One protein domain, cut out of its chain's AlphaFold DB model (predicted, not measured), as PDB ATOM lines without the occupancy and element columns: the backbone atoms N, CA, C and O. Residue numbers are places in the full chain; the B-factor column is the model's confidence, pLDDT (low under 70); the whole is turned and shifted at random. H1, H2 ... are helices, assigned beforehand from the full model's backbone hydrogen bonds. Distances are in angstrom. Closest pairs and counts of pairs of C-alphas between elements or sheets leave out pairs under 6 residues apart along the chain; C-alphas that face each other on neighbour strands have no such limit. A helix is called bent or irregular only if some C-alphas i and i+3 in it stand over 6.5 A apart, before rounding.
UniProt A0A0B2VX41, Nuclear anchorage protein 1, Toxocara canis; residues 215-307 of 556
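Overview. This is residues 215 to 307 of the 556 residues of the protein "Nuclear anchorage protein 1" of Toxocara canis (UniProt A0A0B2VX41). A long, bent helix, H2, runs most of the length of an elongated model; H1 runs the opposite way alongside it, meeting each arm near one end of H1, and H3 folds back against the second arm, H2b. H1, H2b and H3 form an up-and-down bundle, each running against the one before it in the chain, while residues 299 to 305 of the last stretch stick out from the helices. The printed part has 93 residues, with three named helices in the order H1, H2, H3 and no named strand: all helix. It is loose, with a radius of gyration of the C-alphas of 16.0 A, and spans 53 by 31 by 18 A.

Arrangement. H2, residues 244 to 277, was assigned as one helix by its hydrogen bonds but is bent, with C-alphas 259 and 262 6.9 A apart; its arms H2a, residues 244 to 259, and H2b, residues 262 to 277, stand at a shallow tilt of 33 degrees, only just short of steep. H2b and H3, residues 282 to 295, form a helical hairpin and touch, closest at the C-alphas of Ser 268 and Ala 292, 5.0 A, at a shallow tilt of 16 degrees, opposite ways. H1, residues 215 to 238, touches H2b with residues 215 to 222 alone, closest at the C-alphas of Phe 215 and Leu 274, 6.2 A; they run opposite ways at 34.8 degrees, only just shallow. H1 touches H3 with residues 215 to 223 alone, closest at the C-alphas of Arg 219 and Ala 288, 7.6 A, the same way at a shallow tilt of 31 degrees. H1 and H2a form a helical hairpin but only just touch, with 3 pairs of C-alphas within 8 A, the closest those of Ile 236 and Asp 250, 6.8 A. H2a and H3 are apart. Each O i to N i+4 pair is within hydrogen-bond range in H2a, H2b and H3, and 19 of 20 in H1.

Along the chain. H1 begins at C-alpha 215, (-22.529, -10.209, -88.216), and is 33.9 A long; it is neither bent nor irregular, but only just, with C-alphas 228 and 231 6.2 A apart. H2a is 22.6 A long and H2b 23.4 A. H3 is 20.0 A long and ends at C-alpha 295, (-27.465, -21.680, -77.271).

Size, cuts and confidence. The two C-alphas farthest apart, of Thr 243 and Pro 280, are 53.4 A apart. The printed part has no cut, and both links are tight. The pLDDT is under 70 at residues 279 to 281, 284 and 294 to 307.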
ATOM      1  N   PHE A 215     -22.588  -8.791 -88.573       83.19
ATOM      2  CA  PHE A 215     -22.529 -10.209 -88.216       83.19
ATOM      3  C   PHE A 215     -21.337 -10.521 -87.307       83.19
ATOM      4  O   PHE A 215     -21.513 -11.142 -86.262       83.19
ATOM      5  N   VAL A 216     -20.137 -10.063 -87.680       79.38
ATOM      6  CA  VAL A 216     -18.914 -10.289 -86.896       79.38
ATOM      7  C   VAL A 216     -19.028  -9.645 -85.515       79.38
ATOM      8  O   VAL A 216     -18.783 -10.312 -84.515       79.38
ATOM      9  N   ALA A 217     -19.470  -8.386 -85.447       83.31
ATOM     10  CA  ALA A 217     -19.621  -7.677 -84.180       83.31
ATOM     11  C   ALA A 217     -20.623  -8.363 -83.234       83.31
ATOM     12  O   ALA A 217     -20.360  -8.480 -82.039       83.31
ATOM     13  N   GLU A 218     -21.762  -8.829 -83.755       87.56
ATOM     14  CA  GLU A 218     -22.774  -9.530 -82.959       87.56
ATOM     15  C   GLU A 218     -22.316 -10.928 -82.530       87.56
ATOM     16  O   GLU A 218     -22.528 -11.308 -81.378       87.56
ATOM     17  N   ARG A 219     -21.654 -11.674 -83.423       87.50
ATOM     18  CA  ARG A 219     -21.096 -13.000 -83.129       87.50
ATOM     19  C   ARG A 219     -20.062 -12.916 -82.011       87.50
ATOM     20  O   ARG A 219     -20.155 -13.671 -81.048       87.50
ATOM     21  N   ASP A 220     -19.102 -12.003 -82.137       84.62
ATOM     22  CA  ASP A 220     -17.998 -11.875 -81.184       84.62
ATOM     23  C   ASP A 220     -18.521 -11.419 -79.817       84.62
ATOM     24  O   ASP A 220     -18.227 -12.048 -78.803       84.62
ATOM     25  N   ALA A 221     -19.415 -10.423 -79.790       88.81
ATOM     26  CA  ALA A 221     -20.052  -9.976 -78.553       88.81
ATOM     27  C   ALA A 221     -20.900 -11.070 -77.878       88.81
ATOM     28  O   ALA A 221     -20.940 -11.147 -76.649       88.81
ATOM     29  N   GLY A 222     -21.594 -11.905 -78.659       87.12
ATOM     30  CA  GLY A 222     -22.346 -13.049 -78.141       87.12
ATOM     31  C   GLY A 222     -21.426 -14.126 -77.568       87.12
ATOM     32  O   GLY A 222     -21.676 -14.646 -76.482       87.12
ATOM     33  N   ASN A 223     -20.334 -14.439 -78.267       83.81
ATOM     34  CA  ASN A 223     -19.380 -15.455 -77.837       83.81
ATOM     35  C   ASN A 223     -18.627 -15.033 -76.564       83.81
ATOM     36  O   ASN A 223     -18.458 -15.844 -75.656       83.81
ATOM     37  N   ASP A 224     -18.262 -13.754 -76.451       87.12
ATOM     38  CA  ASP A 224     -17.669 -13.188 -75.236       87.12
ATOM     39  C   ASP A 224     -18.614 -13.305 -74.030       87.12
ATOM     40  O   ASP A 224     -18.178 -13.612 -72.918       87.12
ATOM     41  N   GLN A 225     -19.919 -13.099 -74.235       85.00
ATOM     42  CA  GLN A 225     -20.919 -13.266 -73.176       85.00
ATOM     43  C   GLN A 225     -21.081 -14.729 -72.758       85.00
ATOM     44  O   GLN A 225     -21.157 -15.003 -71.557       85.00
ATOM     45  N   LEU A 226     -21.098 -15.664 -73.711       80.50
ATOM     46  CA  LEU A 226     -21.149 -17.099 -73.415       80.50
ATOM     47  C   LEU A 226     -19.923 -17.545 -72.614       80.50
ATOM     48  O   LEU A 226     -20.069 -18.156 -71.558       80.50
ATOM     49  N   GLU A 227     -18.718 -17.172 -73.045       81.19
ATOM     50  CA  GLU A 227     -17.483 -17.513 -72.332       81.19
ATOM     51  C   GLU A 227     -17.414 -16.880 -70.933       81.19
ATOM     52  O   GLU A 227     -16.972 -17.521 -69.971       81.19
ATOM     53  N   ALA A 228     -17.921 -15.652 -70.778       84.44
ATOM     54  CA  ALA A 228     -18.019 -14.994 -69.476       84.44
ATOM     55  C   ALA A 228     -18.966 -15.721 -68.503       84.44
ATOM     56  O   ALA A 228     -18.727 -15.687 -67.296       84.44
ATOM     57  N   MET A 229     -20.020 -16.381 -68.999       79.94
ATOM     58  CA  MET A 229     -20.948 -17.178 -68.182       79.94
ATOM     59  C   MET A 229     -20.443 -18.607 -67.943       79.94
ATOM     60  O   MET A 229     -20.637 -19.157 -66.857       79.94
ATOM     61  N   ARG A 230     -19.752 -19.199 -68.923       78.94
ATOM     62  CA  ARG A 230     -19.294 -20.594 -68.894       78.94
ATOM     63  C   ARG A 230     -18.314 -20.867 -67.758       78.94
ATOM     64  O   ARG A 230     -18.441 -21.889 -67.087       78.94
ATOM     65  N   ARG A 231     -17.361 -19.962 -67.503       76.94
ATOM     66  CA  ARG A 231     -16.376 -20.135 -66.418       76.94
ATOM     67  C   ARG A 231     -17.029 -20.202 -65.028       76.94
ATOM     68  O   ARG A 231     -16.860 -21.232 -64.380       76.94
ATOM     69  N   PRO A 232     -17.808 -19.196 -64.580       78.62
ATOM     70  CA  PRO A 232     -18.492 -19.279 -63.292       78.62
ATOM     71  C   PRO A 232     -19.459 -20.460 -63.210       78.62
ATOM     72  O   PRO A 232     -19.525 -21.118 -62.180       78.62
ATOM     73  N   LEU A 233     -20.180 -20.778 -64.293       79.44
ATOM     74  CA  LEU A 233     -21.081 -21.930 -64.311       79.44
ATOM     75  C   LEU A 233     -20.319 -23.243 -64.085       79.44
ATOM     76  O   LEU A 233     -20.739 -24.060 -63.270       79.44
ATOM     77  N   HIS A 234     -19.178 -23.430 -64.751       77.00
ATOM     78  CA  HIS A 234     -18.333 -24.605 -64.559       77.00
ATOM     79  C   HIS A 234     -17.769 -24.680 -63.136       77.00
ATOM     80  O   HIS A 234     -17.782 -25.746 -62.521       77.00
ATOM     81  N   GLU A 235     -17.327 -23.549 -62.583       82.38
ATOM     82  CA  GLU A 235     -16.875 -23.469 -61.194       82.38
ATOM     83  C   GLU A 235     -17.986 -23.869 -60.221       82.38
ATOM     84  O   GLU A 235     -17.735 -24.673 -59.324       82.38
ATOM     85  N   ILE A 236     -19.219 -23.385 -60.420       81.00
ATOM     86  CA  ILE A 236     -20.368 -23.794 -59.611       81.00
ATOM     87  C   ILE A 236     -20.594 -25.297 -59.792       81.00
ATOM     88  O   ILE A 236     -20.528 -26.018 -58.807       81.00
ATOM     89  N   ILE A 237     -20.764 -25.813 -61.011       74.75
ATOM     90  CA  ILE A 237     -21.031 -27.245 -61.262       74.75
ATOM     91  C   ILE A 237     -19.967 -28.158 -60.633       74.75
ATOM     92  O   ILE A 237     -20.294 -29.213 -60.095       74.75
ATOM     93  N   SER A 238     -18.696 -27.755 -60.675       80.19
ATOM     94  CA  SER A 238     -17.583 -28.556 -60.155       80.19
ATOM     95  C   SER A 238     -17.552 -28.676 -58.625       80.19
ATOM     96  O   SER A 238     -16.896 -29.576 -58.097       80.19
ATOM     97  N   LYS A 239     -18.245 -27.789 -57.897       81.62
ATOM     98  CA  LYS A 239     -18.273 -27.796 -56.430       81.62
ATOM     99  C   LYS A 239     -19.285 -28.831 -55.919       81.62
ATOM    100  O   LYS A 239     -20.479 -28.667 -56.170       81.62
ATOM    101  N   PRO A 240     -18.846 -29.847 -55.151       74.06
ATOM    102  CA  PRO A 240     -19.731 -30.896 -54.664       74.06
ATOM    103  C   PRO A 240     -20.667 -30.398 -53.555       74.06
ATOM    104  O   PRO A 240     -21.872 -30.428 -53.732       74.06
ATOM    105  N   ARG A 241     -20.144 -29.898 -52.428       82.50
ATOM    106  CA  ARG A 241     -20.938 -29.381 -51.297       82.50
ATOM    107  C   ARG A 241     -20.410 -28.020 -50.855       82.50
ATOM    108  O   ARG A 241     -19.204 -27.789 -50.913       82.50
ATOM    109  N   ARG A 242     -21.309 -27.141 -50.419       85.12
ATOM    110  CA  ARG A 242     -21.045 -25.734 -50.092       85.12
ATOM    111  C   ARG A 242     -21.762 -25.317 -48.810       85.12
ATOM    112  O   ARG A 242     -22.731 -25.950 -48.388       85.12
ATOM    113  N   THR A 243     -21.290 -24.245 -48.193       86.44
ATOM    114  CA  THR A 243     -21.991 -23.601 -47.073       86.44
ATOM    115  C   THR A 243     -23.273 -22.912 -47.552       86.44
ATOM    116  O   THR A 243     -23.453 -22.682 -48.751       86.44
ATOM    117  N   LEU A 244     -24.175 -22.566 -46.628       83.06
ATOM    118  CA  LEU A 244     -25.401 -21.844 -46.972       83.06
ATOM    119  C   LEU A 244     -25.123 -20.541 -47.729       83.06
ATOM    120  O   LEU A 244     -25.755 -20.281 -48.751       83.06
ATOM    121  N   ASP A 245     -24.194 -19.733 -47.220       86.00
ATOM    122  CA  ASP A 245     -23.888 -18.416 -47.783       86.00
ATOM    123  C   ASP A 245     -23.373 -18.539 -49.223       86.00
ATOM    124  O   ASP A 245     -23.762 -17.774 -50.105       86.00
ATOM    125  N   GLU A 246     -22.557 -19.562 -49.486       87.25
ATOM    126  CA  GLU A 246     -22.078 -19.888 -50.829       87.25
ATOM    127  C   GLU A 246     -23.212 -20.361 -51.748       87.25
ATOM    128  O   GLU A 246     -23.260 -19.945 -52.900       87.25
ATOM    129  N   VAL A 247     -24.151 -21.183 -51.260       86.19
ATOM    130  CA  VAL A 247     -25.321 -21.612 -52.053       86.19
ATOM    131  C   VAL A 247     -26.230 -20.437 -52.400       86.19
ATOM    132  O   VAL A 247     -26.713 -20.357 -53.529       86.19
ATOM    133  N   LEU A 248     -26.453 -19.512 -51.466       85.56
ATOM    134  CA  LEU A 248     -27.233 -18.303 -51.726       85.56
ATOM    135  C   LEU A 248     -26.563 -17.433 -52.795       85.56
ATOM    136  O   LEU A 248     -27.232 -17.002 -53.736       85.56
ATOM    137  N   HIS A 249     -25.246 -17.246 -52.701       88.62
ATOM    138  CA  HIS A 249     -24.477 -16.500 -53.694       88.62
ATOM    139  C   HIS A 249     -24.484 -17.168 -55.080       88.62
ATOM    140  O   HIS A 249     -24.708 -16.505 -56.100       88.62
ATOM    141  N   ASP A 250     -24.288 -18.486 -55.129       85.62
ATOM    142  CA  ASP A 250     -24.340 -19.261 -56.369       85.62
ATOM    143  C   ASP A 250     -25.749 -19.184 -56.984       85.62
ATOM    144  O   ASP A 250     -25.891 -18.962 -58.185       85.62
ATOM    145  N   MET A 251     -26.808 -19.261 -56.172       82.56
ATOM    146  CA  MET A 251     -28.196 -19.145 -56.630       82.56
ATOM    147  C   MET A 251     -28.521 -17.750 -57.187       82.56
ATOM    148  O   MET A 251     -29.219 -17.643 -58.197       82.56
ATOM    149  N   GLU A 252     -28.023 -16.674 -56.574       88.00
ATOM    150  CA  GLU A 252     -28.137 -15.316 -57.124       88.00
ATOM    151  C   GLU A 252     -27.412 -15.189 -58.467       88.00
ATOM    152  O   GLU A 252     -27.964 -14.647 -59.428       88.00
ATOM    153  N   THR A 253     -26.209 -15.754 -58.561       85.88
ATOM    154  CA  THR A 253     -25.408 -15.768 -59.791       85.88
ATOM    155  C   THR A 253     -26.121 -16.529 -60.913       85.88
ATOM    156  O   THR A 253     -26.240 -16.021 -62.030       85.88
ATOM    157  N   LEU A 254     -26.690 -17.701 -60.613       82.31
ATOM    158  CA  LEU A 254     -27.468 -18.499 -61.565       82.31
ATOM    159  C   LEU A 254     -28.746 -17.781 -62.015       82.31
ATOM    160  O   LEU A 254     -29.044 -17.765 -63.208       82.31
ATOM    161  N   LYS A 255     -29.472 -17.116 -61.105       83.62
ATOM    162  CA  LYS A 255     -30.637 -16.281 -61.460       83.62
ATOM    163  C   LYS A 255     -30.248 -15.130 -62.386       83.62
ATOM    164  O   LYS A 255     -30.962 -14.840 -63.349       83.62
ATOM    165  N   MET A 256     -29.108 -14.491 -62.124       86.88
ATOM    166  CA  MET A 256     -28.574 -13.441 -62.990       86.88
ATOM    167  C   MET A 256     -28.244 -13.973 -64.389       86.88
ATOM    168  O   MET A 256     -28.592 -13.321 -65.373       86.88
ATOM    169  N   PHE A 257     -27.629 -15.150 -64.507       83.00
ATOM    170  CA  PHE A 257     -27.362 -15.777 -65.807       83.00
ATOM    171  C   PHE A 257     -28.642 -16.174 -66.537       83.00
ATOM    172  O   PHE A 257     -28.790 -15.827 -67.707       83.00
ATOM    173  N   TYR A 258     -29.607 -16.777 -65.838       78.94
ATOM    174  CA  TYR A 258     -30.910 -17.109 -66.411       78.94
ATOM    175  C   TYR A 258     -31.598 -15.873 -67.008       78.94
ATOM    176  O   TYR A 258     -32.110 -15.913 -68.121       78.94
ATOM    177  N   SER A 259     -31.538 -14.727 -66.321       81.31
ATOM    178  CA  SER A 259     -32.123 -13.474 -66.824       81.31
ATOM    179  C   SER A 259     -31.445 -12.925 -68.090       81.31
ATOM    180  O   SER A 259     -32.075 -12.201 -68.860       81.31
ATOM    181  N   LYS A 260     -30.172 -13.270 -68.320       82.06
ATOM    182  CA  LYS A 260     -29.375 -12.845 -69.481       82.06
ATOM    183  C   LYS A 260     -29.455 -13.816 -70.659       82.06
ATOM    184  O   LYS A 260     -28.971 -13.487 -71.738       82.06
ATOM    185  N   TRP A 261     -30.070 -14.980 -70.469       80.62
ATOM    186  CA  TRP A 261     -30.170 -16.021 -71.487       80.62
ATOM    187  C   TRP A 261     -31.135 -15.698 -72.648       80.62
ATOM    188  O   TRP A 261     -30.752 -15.906 -73.800       80.62
ATOM    189  N   PRO A 262     -32.337 -15.114 -72.434       81.25
ATOM    190  CA  PRO A 262     -33.276 -14.839 -73.530       81.25
ATOM    191  C   PRO A 262     -32.714 -13.944 -74.655       81.25
ATOM    192  O   PRO A 262     -32.921 -14.272 -75.824       81.25
ATOM    193  N   PRO A 263     -31.948 -12.869 -74.364       82.31
ATOM    194  CA  PRO A 263     -31.248 -12.105 -75.398       82.31
ATOM    195  C   PRO A 263     -30.247 -12.926 -76.224       82.31
ATOM    196  O   PRO A 263     -30.057 -12.637 -77.403       82.31
ATOM    197  N   MET A 264     -29.603 -13.942 -75.637       78.25
ATOM    198  CA  MET A 264     -28.671 -14.822 -76.360       78.25
ATOM    199  C   MET A 264     -29.411 -15.738 -77.333       78.25
ATOM    200  O   MET A 264     -28.965 -15.918 -78.464       78.25
ATOM    201  N   ALA A 265     -30.578 -16.249 -76.936       75.12
ATOM    202  CA  ALA A 265     -31.445 -17.001 -77.837       75.12
ATOM    203  C   ALA A 265     -31.918 -16.125 -79.019       75.12
ATOM    204  O   ALA A 265     -31.858 -16.534 -80.180       75.12
ATOM    205  N   GLU A 266     -32.315 -14.877 -78.761       84.75
ATOM    206  CA  GLU A 266     -32.665 -13.936 -79.832       84.75
ATOM    207  C   GLU A 266     -31.473 -13.674 -80.773       84.75
ATOM    208  O   GLU A 266     -31.632 -13.694 -81.999       84.75
ATOM    209  N   LEU A 267     -30.265 -13.518 -80.220       87.62
ATOM    210  CA  LEU A 267     -29.030 -13.315 -80.982       87.62
ATOM    211  C   LEU A 267     -28.753 -14.477 -81.944       87.62
ATOM    212  O   LEU A 267     -28.404 -14.235 -83.096       87.62
ATOM    213  N   SER A 268     -28.993 -15.723 -81.540       83.50
ATOM    214  CA  SER A 268     -28.847 -16.892 -82.420       83.50
ATOM    215  C   SER A 268     -29.756 -16.820 -83.644       83.50
ATOM    216  O   SER A 268     -29.309 -17.051 -84.771       83.50
ATOM    217  N   SER A 269     -31.020 -16.432 -83.456       85.31
ATOM    218  CA  SER A 269     -31.950 -16.238 -84.577       85.31
ATOM    219  C   SER A 269     -31.503 -15.104 -85.510       85.31
ATOM    220  O   SER A 269     -31.597 -15.218 -86.736       85.31
ATOM    221  N   ARG A 270     -30.937 -14.036 -84.939       88.00
ATOM    222  CA  ARG A 270     -30.419 -12.881 -85.672       88.00
ATOM    223  C   ARG A 270     -29.162 -13.223 -86.469       88.00
ATOM    224  O   ARG A 270     -29.100 -12.887 -87.649       88.00
ATOM    225  N   LEU A 271     -28.213 -13.958 -85.888       87.50
ATOM    226  CA  LEU A 271     -27.027 -14.453 -86.591       87.50
ATOM    227  C   LEU A 271     -27.403 -15.383 -87.744       87.50
ATOM    228  O   LEU A 271     -26.824 -15.277 -88.824       87.50
ATOM    229  N   LEU A 272     -28.403 -16.249 -87.559       87.38
ATOM    230  CA  LEU A 272     -28.923 -17.084 -88.641       87.38
ATOM    231  C   LEU A 272     -29.530 -16.229 -89.766       87.38
ATOM    232  O   LEU A 272     -29.217 -16.466 -90.934       87.38
ATOM    233  N   SER A 273     -30.313 -15.196 -89.434       89.06
ATOM    234  CA  SER A 273     -30.859 -14.247 -90.416       89.06
ATOM    235  C   SER A 273     -29.752 -13.524 -91.188       89.06
ATOM    236  O   SER A 273     -29.725 -13.576 -92.419       89.06
ATOM    237  N   LEU A 274     -28.786 -12.924 -90.485       86.81
ATOM    238  CA  LEU A 274     -27.650 -12.228 -91.095       86.81
ATOM    239  C   LEU A 274     -26.820 -13.174 -91.974       86.81
ATOM    240  O   LEU A 274     -26.429 -12.814 -93.083       86.81
ATOM    241  N   SER A 275     -26.612 -14.420 -91.533       84.06
ATOM    242  CA  SER A 275     -25.900 -15.433 -92.322       84.06
ATOM    243  C   SER A 275     -26.619 -15.787 -93.628       84.06
ATOM    244  O   SER A 275     -25.964 -16.070 -94.633       84.06
ATOM    245  N   SER A 276     -27.957 -15.734 -93.643       84.12
ATOM    246  CA  SER A 276     -28.758 -15.979 -94.846       84.12
ATOM    247  C   SER A 276     -28.630 -14.840 -95.863       84.12
ATOM    248  O   SER A 276     -28.477 -15.102 -97.055       84.12
ATOM    249  N   GLU A 277     -28.581 -13.586 -95.399       79.62
ATOM    250  CA  GLU A 277     -28.331 -12.410 -96.247       79.62
ATOM    251  C   GLU A 277     -26.900 -12.397 -96.806       79.62
ATOM    252  O   GLU A 277     -26.643 -11.900 -97.906       79.62
ATOM    253  N   LEU A 278     -25.966 -13.009 -96.078       74.69
ATOM    254  CA  LEU A 278     -24.579 -13.198 -96.490       74.69
ATOM    255  C   LEU A 278     -24.364 -14.429 -97.381       74.69
ATOM    256  O   LEU A 278     -23.235 -14.674 -97.806       74.69
ATOM    257  N   HIS A 279     -25.395 -15.198 -97.736       61.66
ATOM    258  CA  HIS A 279     -25.247 -16.337 -98.648       61.66
ATOM    259  C   HIS A 279     -24.577 -15.904 -99.978       61.66
ATOM    260  O   HIS A 279     -24.875 -14.814-100.480       61.66
ATOM    261  N   PRO A 280     -23.615 -16.660-100.555       56.81
ATOM    262  CA  PRO A 280     -23.157 -18.011-100.199       56.81
ATOM    263  C   PRO A 280     -21.974 -18.094 -99.211       56.81
ATOM    264  O   PRO A 280     -21.265 -19.096 -99.202       56.81
ATOM    265  N   LEU A 281     -21.732 -17.084 -98.369       65.25
ATOM    266  CA  LEU A 281     -20.573 -17.064 -97.468       65.25
ATOM    267  C   LEU A 281     -20.659 -18.188 -96.409       65.25
ATOM    268  O   LEU A 281     -21.329 -18.062 -95.385       65.25
ATOM    269  N   SER A 282     -19.980 -19.309 -96.663       70.44
ATOM    270  CA  SER A 282     -20.108 -20.544 -95.870       70.44
ATOM    271  C   SER A 282     -19.643 -20.394 -94.419       70.44
ATOM    272  O   SER A 282     -20.179 -21.062 -93.537       70.44
ATOM    273  N   ILE A 283     -18.689 -19.492 -94.170       70.31
ATOM    274  CA  ILE A 283     -18.169 -19.174 -92.835       70.31
ATOM    275  C   ILE A 283     -19.281 -18.588 -91.955       70.31
ATOM    276  O   ILE A 283     -19.506 -19.093 -90.862       70.31
ATOM    277  N   ALA A 284     -20.052 -17.615 -92.459       67.88
ATOM    278  CA  ALA A 284     -21.149 -17.001 -91.705       67.88
ATOM    279  C   ALA A 284     -22.214 -18.031 -91.296       67.88
ATOM    280  O   ALA A 284     -22.715 -18.017 -90.177       67.88
ATOM    281  N   VAL A 285     -22.539 -18.958 -92.204       72.75
ATOM    282  CA  VAL A 285     -23.533 -20.013 -91.959       72.75
ATOM    283  C   VAL A 285     -23.033 -21.027 -90.930       72.75
ATOM    284  O   VAL A 285     -23.810 -21.467 -90.086       72.75
ATOM    285  N   LYS A 286     -21.754 -21.419 -90.995       77.19
ATOM    286  CA  LYS A 286     -21.151 -22.338 -90.017       77.19
ATOM    287  C   LYS A 286     -21.110 -21.709 -88.628       77.19
ATOM    288  O   LYS A 286     -21.582 -22.336 -87.687       77.19
ATOM    289  N   ASP A 287     -20.633 -20.475 -88.519       77.44
ATOM    290  CA  ASP A 287     -20.508 -19.772 -87.240       77.44
ATOM    291  C   ASP A 287     -21.874 -19.513 -86.594       77.44
ATOM    292  O   ASP A 287     -22.052 -19.767 -85.406       77.44
ATOM    293  N   ALA A 288     -22.869 -19.079 -87.377       80.94
ATOM    294  CA  ALA A 288     -24.229 -18.883 -86.876       80.94
ATOM    295  C   ALA A 288     -24.855 -20.190 -86.367       80.94
ATOM    296  O   ALA A 288     -25.567 -20.180 -85.366       80.94
ATOM    297  N   ARG A 289     -24.580 -21.318 -87.038       80.19
ATOM    298  CA  ARG A 289     -25.041 -22.643 -86.598       80.19
ATOM    299  C   ARG A 289     -24.341 -23.099 -85.327       80.19
ATOM    300  O   ARG A 289     -25.032 -23.503 -84.411       80.19
ATOM    301  N   LEU A 290     -23.018 -22.968 -85.242       79.62
ATOM    302  CA  LEU A 290     -22.270 -23.297 -84.023       79.62
ATOM    303  C   LEU A 290     -22.758 -22.471 -82.827       79.62
ATOM    304  O   LEU A 290     -22.950 -23.004 -81.737       79.62
ATOM    305  N   PHE A 291     -23.013 -21.178 -83.034       81.06
ATOM    306  CA  PHE A 291     -23.589 -20.321 -82.004       81.06
ATOM    307  C   PHE A 291     -25.011 -20.769 -81.615       81.06
ATOM    308  O   PHE A 291     -25.339 -20.855 -80.431       81.06
ATOM    309  N   ALA A 292     -25.846 -21.110 -82.600       77.31
ATOM    310  CA  ALA A 292     -27.189 -21.643 -82.374       77.31
ATOM    311  C   ALA A 292     -27.188 -23.013 -81.669       77.31
ATOM    312  O   ALA A 292     -28.077 -23.269 -80.862       77.31
ATOM    313  N   ASP A 293     -26.198 -23.867 -81.932       72.81
ATOM    314  CA  ASP A 293     -26.014 -25.162 -81.269       72.81
ATOM    315  C   ASP A 293     -25.636 -24.966 -79.794       72.81
ATOM    316  O   ASP A 293     -26.248 -25.572 -78.916       72.81
ATOM    317  N   ASN A 294     -24.703 -24.051 -79.502       68.50
ATOM    318  CA  ASN A 294     -24.298 -23.724 -78.127       68.50
ATOM    319  C   ASN A 294     -25.446 -23.126 -77.293       68.50
ATOM    320  O   ASN A 294     -25.537 -23.365 -76.092       68.50
ATOM    321  N   THR A 295     -26.336 -22.364 -77.929       67.00
ATOM    322  CA  THR A 295     -27.465 -21.680 -77.271       67.00
ATOM    323  C   THR A 295     -28.781 -22.463 -77.314       67.00
ATOM    324  O   THR A 295     -29.724 -22.085 -76.626       67.00
ATOM    325  N   GLY A 296     -28.861 -23.559 -78.079       60.88
ATOM    326  CA  GLY A 296     -30.015 -24.465 -78.101       60.88
ATOM    327  C   GLY A 296     -31.150 -24.129 -79.083       60.88
ATOM    328  O   GLY A 296     -32.286 -24.525 -78.832       60.88
ATOM    329  N   ILE A 297     -30.895 -23.446 -80.211       49.47
ATOM    330  CA  ILE A 297     -31.940 -23.121 -81.216       49.47
ATOM    331  C   ILE A 297     -32.088 -24.162 -82.339       49.47
ATOM    332  O   ILE A 297     -33.071 -24.124 -83.086       49.47
ATOM    333  N   VAL A 298     -31.198 -25.151 -82.468       38.72
ATOM    334  CA  VAL A 298     -31.397 -26.183 -83.498       38.72
ATOM    335  C   VAL A 298     -32.442 -27.205 -83.053       38.72
ATOM    336  O   VAL A 298     -32.172 -28.189 -82.376       38.72
ATOM    337  N   GLU A 299     -33.674 -26.911 -83.472       39.12
ATOM    338  CA  GLU A 299     -34.775 -27.812 -83.802       39.12
ATOM    339  C   GLU A 299     -34.427 -29.310 -83.685       39.12
ATOM    340  O   GLU A 299     -34.059 -29.955 -84.660       39.12
ATOM    341  N   HIS A 300     -34.581 -29.863 -82.481       41.56
ATOM    342  CA  HIS A 300     -35.338 -31.080 -82.157       41.56
ATOM    343  C   HIS A 300     -35.158 -32.371 -82.994       41.56
ATOM    344  O   HIS A 300     -35.953 -33.298 -82.823       41.56
ATOM    345  N   ARG A 301     -34.180 -32.486 -83.900       38.00
ATOM    346  CA  ARG A 301     -34.157 -33.575 -84.893       38.00
ATOM    347  C   ARG A 301     -33.078 -34.619 -84.726       38.00
ATOM    348  O   ARG A 301     -33.230 -35.674 -85.337       38.00
ATOM    349  N   LEU A 302     -32.053 -34.413 -83.910       38.41
ATOM    350  CA  LEU A 302     -31.037 -35.442 -83.706       38.41
ATOM    351  C   LEU A 302     -30.600 -35.454 -82.237       38.41
ATOM    352  O   LEU A 302     -29.905 -34.562 -81.781       38.41
ATOM    353  N   GLU A 303     -31.030 -36.514 -81.553       37.28
ATOM    354  CA  GLU A 303     -30.618 -36.984 -80.222       37.28
ATOM    355  C   GLU A 303     -31.343 -36.419 -78.977       37.28
ATOM    356  O   GLU A 303     -31.254 -35.238 -78.661       37.28
ATOM    357  N   PRO A 304     -32.014 -37.282 -78.185       43.00
ATOM    358  CA  PRO A 304     -32.682 -36.912 -76.934       43.00
ATOM    359  C   PRO A 304     -31.723 -36.789 -75.727       43.00
ATOM    360  O   PRO A 304     -32.167 -36.952 -74.594       43.00
ATOM    361  N   TYR A 305     -30.420 -36.562 -75.943       46.56
ATOM    362  CA  TYR A 305     -29.399 -36.667 -74.883       46.56
ATOM    363  C   TYR A 305     -28.407 -35.496 -74.789       46.56
ATOM    364  O   TYR A 305     -27.541 -35.506 -73.915       46.56
ATOM    365  N   VAL A 306     -28.525 -34.468 -75.634       43.78
ATOM    366  CA  VAL A 306     -27.673 -33.275 -75.521       43.78
ATOM    367  C   VAL A 306     -28.294 -32.326 -74.496       43.78
ATOM    368  O   VAL A 306     -29.297 -31.669 -74.766       43.78
ATOM    369  N   ILE A 307     -27.726 -32.285 -73.291       53.81
ATOM    370  CA  ILE A 307     -28.132 -31.327 -72.258       53.81
ATOM    371  C   ILE A 307     -27.581 -29.957 -72.669       53.81
ATOM    372  O   ILE A 307     -26.374 -29.733 -72.580       53.81
TER     373      ILE A 307